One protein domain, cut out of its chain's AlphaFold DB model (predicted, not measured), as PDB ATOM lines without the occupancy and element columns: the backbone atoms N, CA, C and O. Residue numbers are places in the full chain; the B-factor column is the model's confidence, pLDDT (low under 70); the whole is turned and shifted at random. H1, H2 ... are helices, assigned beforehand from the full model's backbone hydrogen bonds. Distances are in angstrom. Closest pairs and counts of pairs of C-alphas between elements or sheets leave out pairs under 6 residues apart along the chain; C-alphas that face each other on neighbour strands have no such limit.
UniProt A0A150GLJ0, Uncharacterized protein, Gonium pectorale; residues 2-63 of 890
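AT A GLANCE: This is residues 2 to 63 of the 890 residues of an uncharacterized protein of Gonium pectorale (UniProt A0A150GLJ0). The longest helix, H2, and H3 run side by side as a helical hairpin, and H1 joins them, packing along H3 and reaching H2 near one end of the hairpin, to make an up-and-down bundle of three. The short H4 folds back from the end of H3 and packs on both H3 and H2, away from H1, while residues 34 to 41, at the turn between H2 and H3, stick out at the other end. The printed part has 62 residues with four named helices, in the order H1, H2, H3, H4, and no named strand; the class is all helix. It is compact, with a radius of gyration of the C-alphas of 11.0 A, and spans 32 by 21 by 16 A.

HOW THE PARTS SIT: H2, residues 19 to 35, and H3, residues 40 to 53, are the hubs, touching three helices each. They form a hairpin at a shallow tilt of 22 degrees, opposite ways, and touch with residues 29 to 33 of H2 and 43 to 47 of H3 alone; their closest C-alphas, of Leu 33 and Ala 43, are 7.2 A apart. H1, residues 3 to 15, touches H3, the closest C-alphas being those of Ser 7 and Ala 49 at 4.9 A; the two run the same way at a tilt of 36 degrees, only just steep. H1 and H2 also form a hairpin, at a steep tilt of 39 degrees, opposite ways. They touch with residues 10 to 14 of H1 and 19 to 22 of H2 alone, the closest C-alphas being those of His 14 and Thr 22 at 7.3 A. H1, H2 and H3 make a bundle, up and down, each running against the one before it. H4, residues 55 to 63, forms a hairpin with H3 at a steep tilt of 44 degrees, opposite ways; it touches residues 47 to 51 of H3 alone, and the closest C-alphas, of Val 51 and Ala 58, are 5.1 A apart. H4 touches H2 too, the C-alphas of Ser 26 and Val 61 being closest at 6.7 A; they run the same way at a shallow tilt of 33 degrees, only just short of steep. H1 and H4 are apart. In H1, H2, H3 and H4 every O i to N i+4 pair is within hydrogen-bond range.

IN THESE COORDINATES: H2 is 24.1 A long from first to last C-alpha, from (-31.630, 74.864, 52.034) at Thr 19 to Ala 35. H3 measures 19.8 A, H1 18.2 A and H4 12.1 A. H1 begins with C-alpha 3 at (-29.315, 92.835, 44.297), and H4 ends with C-alpha 63 at (-48.120, 82.000, 48.332).

THE WHOLE: The two C-alphas farthest apart, of Arg 16 and Gly 36, are 31.9 A apart. Without residues 34 to 41, which stand free, the body spans 27 by 21 by 16 A. The printed part has no cut, and its three links are tight. Mean pLDDT of the printed part is 72.5; 24 residues are under 70, among them 33 to 44 and 59 to 63.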
ATOM      1  N   ASN A   2     -25.230  94.545  46.554       77.12
ATOM      2  CA  ASN A   2     -26.336  94.893  45.647       77.12
ATOM      3  C   ASN A   2     -27.199  93.663  45.290       77.12
ATOM      4  O   ASN A   2     -26.813  92.529  45.576       77.12
ATOM      5  N   ALA A   3     -28.357  93.888  44.658       59.62
ATOM      6  CA  ALA A   3     -29.315  92.835  44.297       59.62
ATOM      7  C   ALA A   3     -28.676  91.683  43.496       59.62
ATOM      8  O   ALA A   3     -28.924  90.511  43.767       59.62
ATOM      9  N   GLN A   4     -27.796  92.016  42.549       64.69
ATOM     10  CA  GLN A   4     -27.124  91.054  41.675       64.69
ATOM     11  C   GLN A   4     -26.076  90.213  42.428       64.69
ATOM     12  O   GLN A   4     -26.010  88.998  42.243       64.69
ATOM     13  N   GLN A   5     -25.304  90.833  43.329       77.88
ATOM     14  CA  GLN A   5     -24.392  90.132  44.242       77.88
ATOM     15  C   GLN A   5     -25.154  89.196  45.185       77.88
ATOM     16  O   GLN A   5     -24.718  88.066  45.396       77.88
ATOM     17  N   LEU A   6     -26.291  89.648  45.728       78.19
ATOM     18  CA  LEU A   6     -27.151  88.834  46.586       78.19
ATOM     19  C   LEU A   6     -27.715  87.637  45.810       78.19
ATOM     20  O   LEU A   6     -27.542  86.505  46.245       78.19
ATOM     21  N   SER A   7     -28.289  87.860  44.625       72.62
ATOM     22  CA  SER A   7     -28.816  86.795  43.761       72.62
ATOM     23  C   SER A   7     -27.754  85.749  43.402       72.62
ATOM     24  O   SER A   7     -28.031  84.552  43.467       72.62
ATOM     25  N   GLY A   8     -26.531  86.175  43.060       84.25
ATOM     26  CA  GLY A   8     -25.421  85.260  42.778       84.25
ATOM     27  C   GLY A   8     -25.008  84.440  44.003       84.25
ATOM     28  O   GLY A   8     -24.864  83.224  43.913       84.25
ATOM     29  N   TRP A   9     -24.890  85.086  45.167       88.12
ATOM     30  CA  TRP A   9     -24.550  84.430  46.434       88.12
ATOM     31  C   TRP A   9     -25.621  83.416  46.880       88.12
ATOM     32  O   TRP A   9     -25.284  82.321  47.329       88.12
ATOM     33  N   LEU A  10     -26.907  83.731  46.688       80.19
ATOM     34  CA  LEU A  10     -28.017  82.813  46.974       80.19
ATOM     35  C   LEU A  10     -28.050  81.617  46.018       80.19
ATOM     36  O   LEU A  10     -28.233  80.489  46.478       80.19
ATOM     37  N   GLY A  11     -27.803  81.837  44.723       83.12
ATOM     38  CA  GLY A  11     -27.648  80.756  43.747       83.12
ATOM     39  C   GLY A  11     -26.521  79.794  44.138       83.12
ATOM     40  O   GLY A  11     -26.722  78.580  44.157       83.12
ATOM     41  N   ASP A  12     -25.375  80.333  44.560       83.94
ATOM     42  CA  ASP A  12     -24.217  79.566  45.029       83.94
ATOM     43  C   ASP A  12     -24.521  78.711  46.274       83.94
ATOM     44  O   ASP A  12     -24.041  77.581  46.383       83.94
ATOM     45  N   TYR A  13     -25.329  79.215  47.214       81.88
ATOM     46  CA  TYR A  13     -25.751  78.464  48.405       81.88
ATOM     47  C   TYR A  13     -26.824  77.415  48.087       81.88
ATOM     48  O   TYR A  13     -26.767  76.300  48.618       81.88
ATOM     49  N   HIS A  14     -27.769  77.727  47.196       75.50
ATOM     50  CA  HIS A  14     -28.804  76.786  46.771       75.50
ATOM     51  C   HIS A  14     -28.211  75.623  45.956       75.50
ATOM     52  O   HIS A  14     -28.506  74.463  46.244       75.50
ATOM     53  N   ALA A  15     -27.273  75.903  45.043       78.81
ATOM     54  CA  ALA A  15     -26.527  74.892  44.286       78.81
ATOM     55  C   ALA A  15     -25.670  73.965  45.176       78.81
ATOM     56  O   ALA A  15     -25.399  72.824  44.806       78.81
ATOM     57  N   ARG A  16     -25.277  74.426  46.373       87.12
ATOM     58  CA  ARG A  16     -24.583  73.625  47.401       87.12
ATOM     59  C   ARG A  16     -25.540  72.855  48.326       87.12
ATOM     60  O   ARG A  16     -25.078  72.208  49.264       87.12
ATOM     61  N   GLY A  17     -26.853  72.921  48.094       86.62
ATOM     62  CA  GLY A  17     -27.869  72.221  48.887       86.62
ATOM     63  C   GLY A  17     -28.106  72.802  50.286       86.62
ATOM     64  O   GLY A  17     -28.686  72.126  51.132       86.62
ATOM     65  N   LEU A  18     -27.679  74.041  50.557       85.19
ATOM     66  CA  LEU A  18     -27.774  74.677  51.879       85.19
ATOM     67  C   LEU A  18     -29.172  75.277  52.127       85.19
ATOM     68  O   LEU A  18     -29.312  76.462  52.432       85.19
ATOM     69  N   THR A  19     -30.213  74.447  52.004       78.94
ATOM     70  CA  THR A  19     -31.630  74.864  52.034       78.94
ATOM     71  C   THR A  19     -32.011  75.651  53.287       78.94
ATOM     72  O   THR A  19     -32.767  76.614  53.191       78.94
ATOM     73  N   HIS A  20     -31.414  75.336  54.438       76.38
ATOM     74  CA  HIS A  20     -31.637  76.057  55.694       76.38
ATOM     75  C   HIS A  20     -31.278  77.553  55.633       76.38
ATOM     76  O   HIS A  20     -31.877  78.343  56.356       76.38
ATOM     77  N   VAL A  21     -30.341  77.966  54.769       76.44
ATOM     78  CA  VAL A  21     -30.013  79.392  54.573       76.44
ATOM     79  C   VAL A  21     -31.109  80.085  53.759       76.44
ATOM     80  O   VAL A  21     -31.506  81.199  54.090       76.44
ATOM     81  N   THR A  22     -31.654  79.411  52.744       72.94
ATOM     82  CA  THR A  22     -32.801  79.905  51.965       72.94
ATOM     83  C   THR A  22     -34.116  79.909  52.754       72.94
ATOM     84  O   THR A  22     -34.891  80.854  52.617       72.94
ATOM     85  N   ASP A  23     -34.359  78.917  53.620       75.75
ATOM     86  CA  ASP A  23     -35.499  78.922  54.549       75.75
ATOM     87  C   ASP A  23     -35.375  80.092  55.543       75.75
ATOM     88  O   ASP A  23     -36.296  80.900  55.652       75.75
ATOM     89  N   TRP A  24     -34.214  80.262  56.195       84.44
ATOM     90  CA  TRP A  24     -33.979  81.361  57.142       84.44
ATOM     91  C   TRP A  24     -34.151  82.746  56.503       84.44
ATOM     92  O   TRP A  24     -34.802  83.618  57.075       84.44
ATOM     93  N   LEU A  25     -33.631  82.956  55.290       78.38
ATOM     94  CA  LEU A  25     -33.823  84.221  54.574       78.38
ATOM     95  C   LEU A  25     -35.275  84.459  54.153       78.38
ATOM     96  O   LEU A  25     -35.692  85.612  54.073       78.38
ATOM     97  N   SER A  26     -36.059  83.400  53.943       75.75
ATOM     98  CA  SER A  26     -37.500  83.518  53.701       75.75
ATOM     99  C   SER A  26     -38.244  83.935  54.972       75.75
ATOM    100  O   SER A  26     -39.105  84.807  54.908       75.75
ATOM    101  N   GLU A  27     -37.871  83.396  56.139       79.00
ATOM    102  CA  GLU A  27     -38.400  83.854  57.434       79.00
ATOM    103  C   GLU A  27     -38.018  85.315  57.729       79.00
ATOM    104  O   GLU A  27     -38.859  86.083  58.199       79.00
ATOM    105  N   VAL A  28     -36.787  85.734  57.404       75.12
ATOM    106  CA  VAL A  28     -36.350  87.139  57.527       75.12
ATOM    107  C   VAL A  28     -37.132  88.050  56.576       75.12
ATOM    108  O   VAL A  28     -37.618  89.091  57.014       75.12
ATOM    109  N   ALA A  29     -37.318  87.654  55.312       75.00
ATOM    110  CA  ALA A  29     -38.092  88.413  54.326       75.00
ATOM    111  C   ALA A  29     -39.564  88.574  54.743       75.00
ATOM    112  O   ALA A  29     -40.090  89.688  54.766       75.00
ATOM    113  N   LEU A  30     -40.214  87.475  55.145       76.69
ATOM    114  CA  LEU A  30     -41.582  87.483  55.669       76.69
ATOM    115  C   LEU A  30     -41.687  88.300  56.967       76.69
ATOM    116  O   LEU A  30     -42.690  88.978  57.177       76.69
ATOM    117  N   GLY A  31     -40.658  88.274  57.818       75.94
ATOM    118  CA  GLY A  31     -40.568  89.093  59.027       75.94
ATOM    119  C   GLY A  31     -40.452  90.592  58.735       75.94
ATOM    120  O   GLY A  31     -41.147  91.383  59.366       75.94
ATOM    121  N   TRP A  32     -39.630  90.986  57.758       75.25
ATOM    122  CA  TRP A  32     -39.489  92.380  57.309       75.25
ATOM    123  C   TRP A  32     -40.786  92.916  56.693       75.25
ATOM    124  O   TRP A  32     -41.240  94.000  57.069       75.25
ATOM    125  N   LEU A  33     -41.412  92.134  55.806       66.38
ATOM    126  CA  LEU A  33     -42.703  92.463  55.193       66.38
ATOM    127  C   LEU A  33     -43.810  92.598  56.251       66.38
ATOM    128  O   LEU A  33     -44.516  93.603  56.275       66.38
ATOM    129  N   ALA A  34     -43.924  91.637  57.175       69.19
ATOM    130  CA  ALA A  34     -44.929  91.664  58.242       69.19
ATOM    131  C   ALA A  34     -44.688  92.756  59.304       69.19
ATOM    132  O   ALA A  34     -45.616  93.124  60.021       69.19
ATOM    133  N   ALA A  35     -43.462  93.273  59.420       69.19
ATOM    134  CA  ALA A  35     -43.136  94.396  60.295       69.19
ATOM    135  C   ALA A  35     -43.375  95.773  59.643       69.19
ATOM    136  O   ALA A  35     -43.303  96.780  60.344       69.19
ATOM    137  N   GLY A  36     -43.614  95.835  58.324       64.94
ATOM    138  CA  GLY A  36     -43.692  97.097  57.573       64.94
ATOM    139  C   GLY A  36     -42.394  97.917  57.625       64.94
ATOM    140  O   GLY A  36     -42.435  99.139  57.524       64.94
ATOM    141  N   ALA A  37     -41.254  97.255  57.856       45.78
ATOM    142  CA  ALA A  37     -40.030  97.889  58.355       45.78
ATOM    143  C   ALA A  37     -39.007  98.286  57.273       45.78
ATOM    144  O   ALA A  37     -37.924  98.753  57.615       45.78
ATOM    145  N   GLY A  38     -39.328  98.090  55.992       49.28
ATOM    146  CA  GLY A  38     -38.471  98.456  54.864       49.28
ATOM    147  C   GLY A  38     -39.092  99.552  54.006       49.28
ATOM    148  O   GLY A  38     -40.318  99.639  53.881       49.28
ATOM    149  N   THR A  39     -38.249 100.356  53.362       52.50
ATOM    150  CA  THR A  39     -38.712 101.161  52.222       52.50
ATOM    151  C   THR A  39     -39.056 100.228  51.055       52.50
ATOM    152  O   THR A  39     -38.471  99.152  50.927       52.50
ATOM    153  N   GLY A  40     -40.032 100.594  50.212       65.56
ATOM    154  CA  GLY A  40     -40.584  99.678  49.197       65.56
ATOM    155  C   GLY A  40     -39.524  99.048  48.284       65.56
ATOM    156  O   GLY A  40     -39.579  97.853  48.008       65.56
ATOM    157  N   SER A  41     -38.500  99.824  47.929       64.50
ATOM    158  CA  SER A  41     -37.348  99.407  47.126       64.50
ATOM    159  C   SER A  41     -36.480  98.318  47.769       64.50
ATOM    160  O   SER A  41     -35.883  97.524  47.050       64.50
ATOM    161  N   GLU A  42     -36.390  98.234  49.099       66.00
ATOM    162  CA  GLU A  42     -35.606  97.192  49.785       66.00
ATOM    163  C   GLU A  42     -36.341  95.849  49.773       66.00
ATOM    164  O   GLU A  42     -35.733  94.803  49.529       66.00
ATOM    165  N   ALA A  43     -37.661  95.886  49.974       64.31
ATOM    166  CA  ALA A  43     -38.527  94.721  49.829       64.31
ATOM    167  C   ALA A  43     -38.588  94.246  48.367       64.31
ATOM    168  O   ALA A  43     -38.469  93.048  48.115       64.31
ATOM    169  N   GLU A  44     -38.703  95.173  47.411       66.50
ATOM    170  CA  GLU A  44     -38.664  94.895  45.971       66.50
ATOM    171  C   GLU A  44     -37.321  94.266  45.567       66.50
ATOM    172  O   GLU A  44     -37.313  93.174  45.009       66.50
ATOM    173  N   VAL A  45     -36.181  94.850  45.959       70.75
ATOM    174  CA  VAL A  45     -34.841  94.281  45.708       70.75
ATOM    175  C   VAL A  45     -34.695  92.860  46.259       70.75
ATOM    176  O   VAL A  45     -34.114  92.000  45.588       70.75
ATOM    177  N   LEU A  46     -35.195  92.597  47.469       71.81
ATOM    178  CA  LEU A  46     -35.043  91.295  48.114       71.81
ATOM    179  C   LEU A  46     -35.998  90.248  47.513       71.81
ATOM    180  O   LEU A  46     -35.570  89.120  47.259       71.81
ATOM    181  N   LEU A  47     -37.242  90.621  47.193       70.69
ATOM    182  CA  LEU A  47     -38.182  89.769  46.455       70.69
ATOM    183  C   LEU A  47     -37.678  89.473  45.036       70.69
ATOM    184  O   LEU A  47     -37.673  88.308  44.636       70.69
ATOM    185  N   SER A  48     -37.172  90.468  44.304       68.94
ATOM    186  CA  SER A  48     -36.541  90.267  42.996       68.94
ATOM    187  C   SER A  48     -35.347  89.314  43.098       68.94
ATOM    188  O   SER A  48     -35.272  88.353  42.335       68.94
ATOM    189  N   ALA A  49     -34.438  89.499  44.062       70.75
ATOM    190  CA  ALA A  49     -33.305  88.589  44.260       70.75
ATOM    191  C   ALA A  49     -33.752  87.146  44.574       70.75
ATOM    192  O   ALA A  49     -33.133  86.198  44.087       70.75
ATOM    193  N   LEU A  50     -34.836  86.955  45.333       71.94
ATOM    194  CA  LEU A  50     -35.438  85.635  45.560       71.94
ATOM    195  C   LEU A  50     -36.039  85.048  44.269       71.94
ATOM    196  O   LEU A  50     -35.779  83.884  43.970       71.94
ATOM    197  N   VAL A  51     -36.782  85.836  43.482       73.75
ATOM    198  CA  VAL A  51     -37.360  85.414  42.188       73.75
ATOM    199  C   VAL A  51     -36.270  84.973  41.205       73.75
ATOM    200  O   VAL A  51     -36.382  83.892  40.629       73.75
ATOM    201  N   TRP A  52     -35.208  85.767  41.045       66.88
ATOM    202  CA  TRP A  52     -34.126  85.485  40.094       66.88
ATOM    203  C   TRP A  52     -33.194  84.345  40.543       66.88
ATOM    204  O   TRP A  52     -32.719  83.588  39.698       66.88
ATOM    205  N   SER A  53     -32.933  84.189  41.847       70.75
ATOM    206  CA  SER A  53     -32.022  83.155  42.374       70.75
ATOM    207  C   SER A  53     -32.687  81.812  42.700       70.75
ATOM    208  O   SER A  53     -32.033  80.772  42.619       70.75
ATOM    209  N   CYS A  54     -33.966  81.809  43.095       77.62
ATOM    210  CA  CYS A  54     -34.675  80.607  43.531       77.62
ATOM    211  C   CYS A  54     -36.203  80.713  43.304       77.62
ATOM    212  O   CYS A  54     -36.979  80.884  44.253       77.62
ATOM    213  N   PRO A  55     -36.674  80.525  42.055       69.88
ATOM    214  CA  PRO A  55     -38.095  80.539  41.706       69.88
ATOM    215  C   PRO A  55     -39.041  79.711  42.607       69.88
ATOM    216  O   PRO A  55     -40.111  80.228  42.933       69.88
ATOM    217  N   PRO A  56     -38.727  78.473  43.061       65.81
ATOM    218  CA  PRO A  56     -39.637  77.736  43.948       65.81
ATOM    219  C   PRO A  56     -39.746  78.357  45.351       65.81
ATOM    220  O   PRO A  56     -40.791  78.248  45.989       65.81
ATOM    221  N   LEU A  57     -38.700  79.041  45.821       69.38
ATOM    222  CA  LEU A  57     -38.700  79.754  47.097       69.38
ATOM    223  C   LEU A  57     -39.519  81.044  46.999       69.38
ATOM    224  O   LEU A  57     -40.358  81.300  47.858       69.38
ATOM    225  N   ALA A  58     -39.356  81.796  45.908       73.00
ATOM    226  CA  ALA A  58     -40.175  82.970  45.624       73.00
ATOM    227  C   ALA A  58     -41.666  82.616  45.480       73.00
ATOM    228  O   ALA A  58     -42.505  83.303  46.055       73.00
ATOM    229  N   ARG A  59     -42.002  81.501  44.808       66.00
ATOM    230  CA  ARG A  59     -43.377  80.962  44.767       66.00
ATOM    231  C   ARG A  59     -43.925  80.681  46.172       66.00
ATOM    232  O   ARG A  59     -45.065  81.034  46.445       66.00
ATOM    233  N   ARG A  60     -43.124  80.086  47.066       69.06
ATOM    234  CA  ARG A  60     -43.522  79.782  48.454       69.06
ATOM    235  C   ARG A  60     -43.726  81.046  49.297       69.06
ATOM    236  O   ARG A  60     -44.731  81.139  49.990       69.06
ATOM    237  N   VAL A  61     -42.817  82.020  49.208       69.06
ATOM    238  CA  VAL A  61     -42.952  83.322  49.891       69.06
ATOM    239  C   VAL A  61     -44.181  84.076  49.379       69.06
ATOM    240  O   VAL A  61     -44.948  84.593  50.184       69.06
ATOM    241  N   LEU A  62     -44.412  84.095  48.062       68.31
ATOM    242  CA  LEU A  62     -45.574  84.751  47.464       68.31
ATOM    243  C   LEU A  62     -46.893  84.081  47.879       68.31
ATOM    244  O   LEU A  62     -47.828  84.782  48.253       68.31
ATOM    245  N   ALA A  63     -46.954  82.747  47.866       66.44
ATOM    246  CA  ALA A  63     -48.120  82.000  48.332       66.44
ATOM    247  C   ALA A  63     -48.417  82.277  49.816       66.44
ATOM    248  O   ALA A  63     -49.550  82.596  50.152       66.44
TER     249      ALA A  63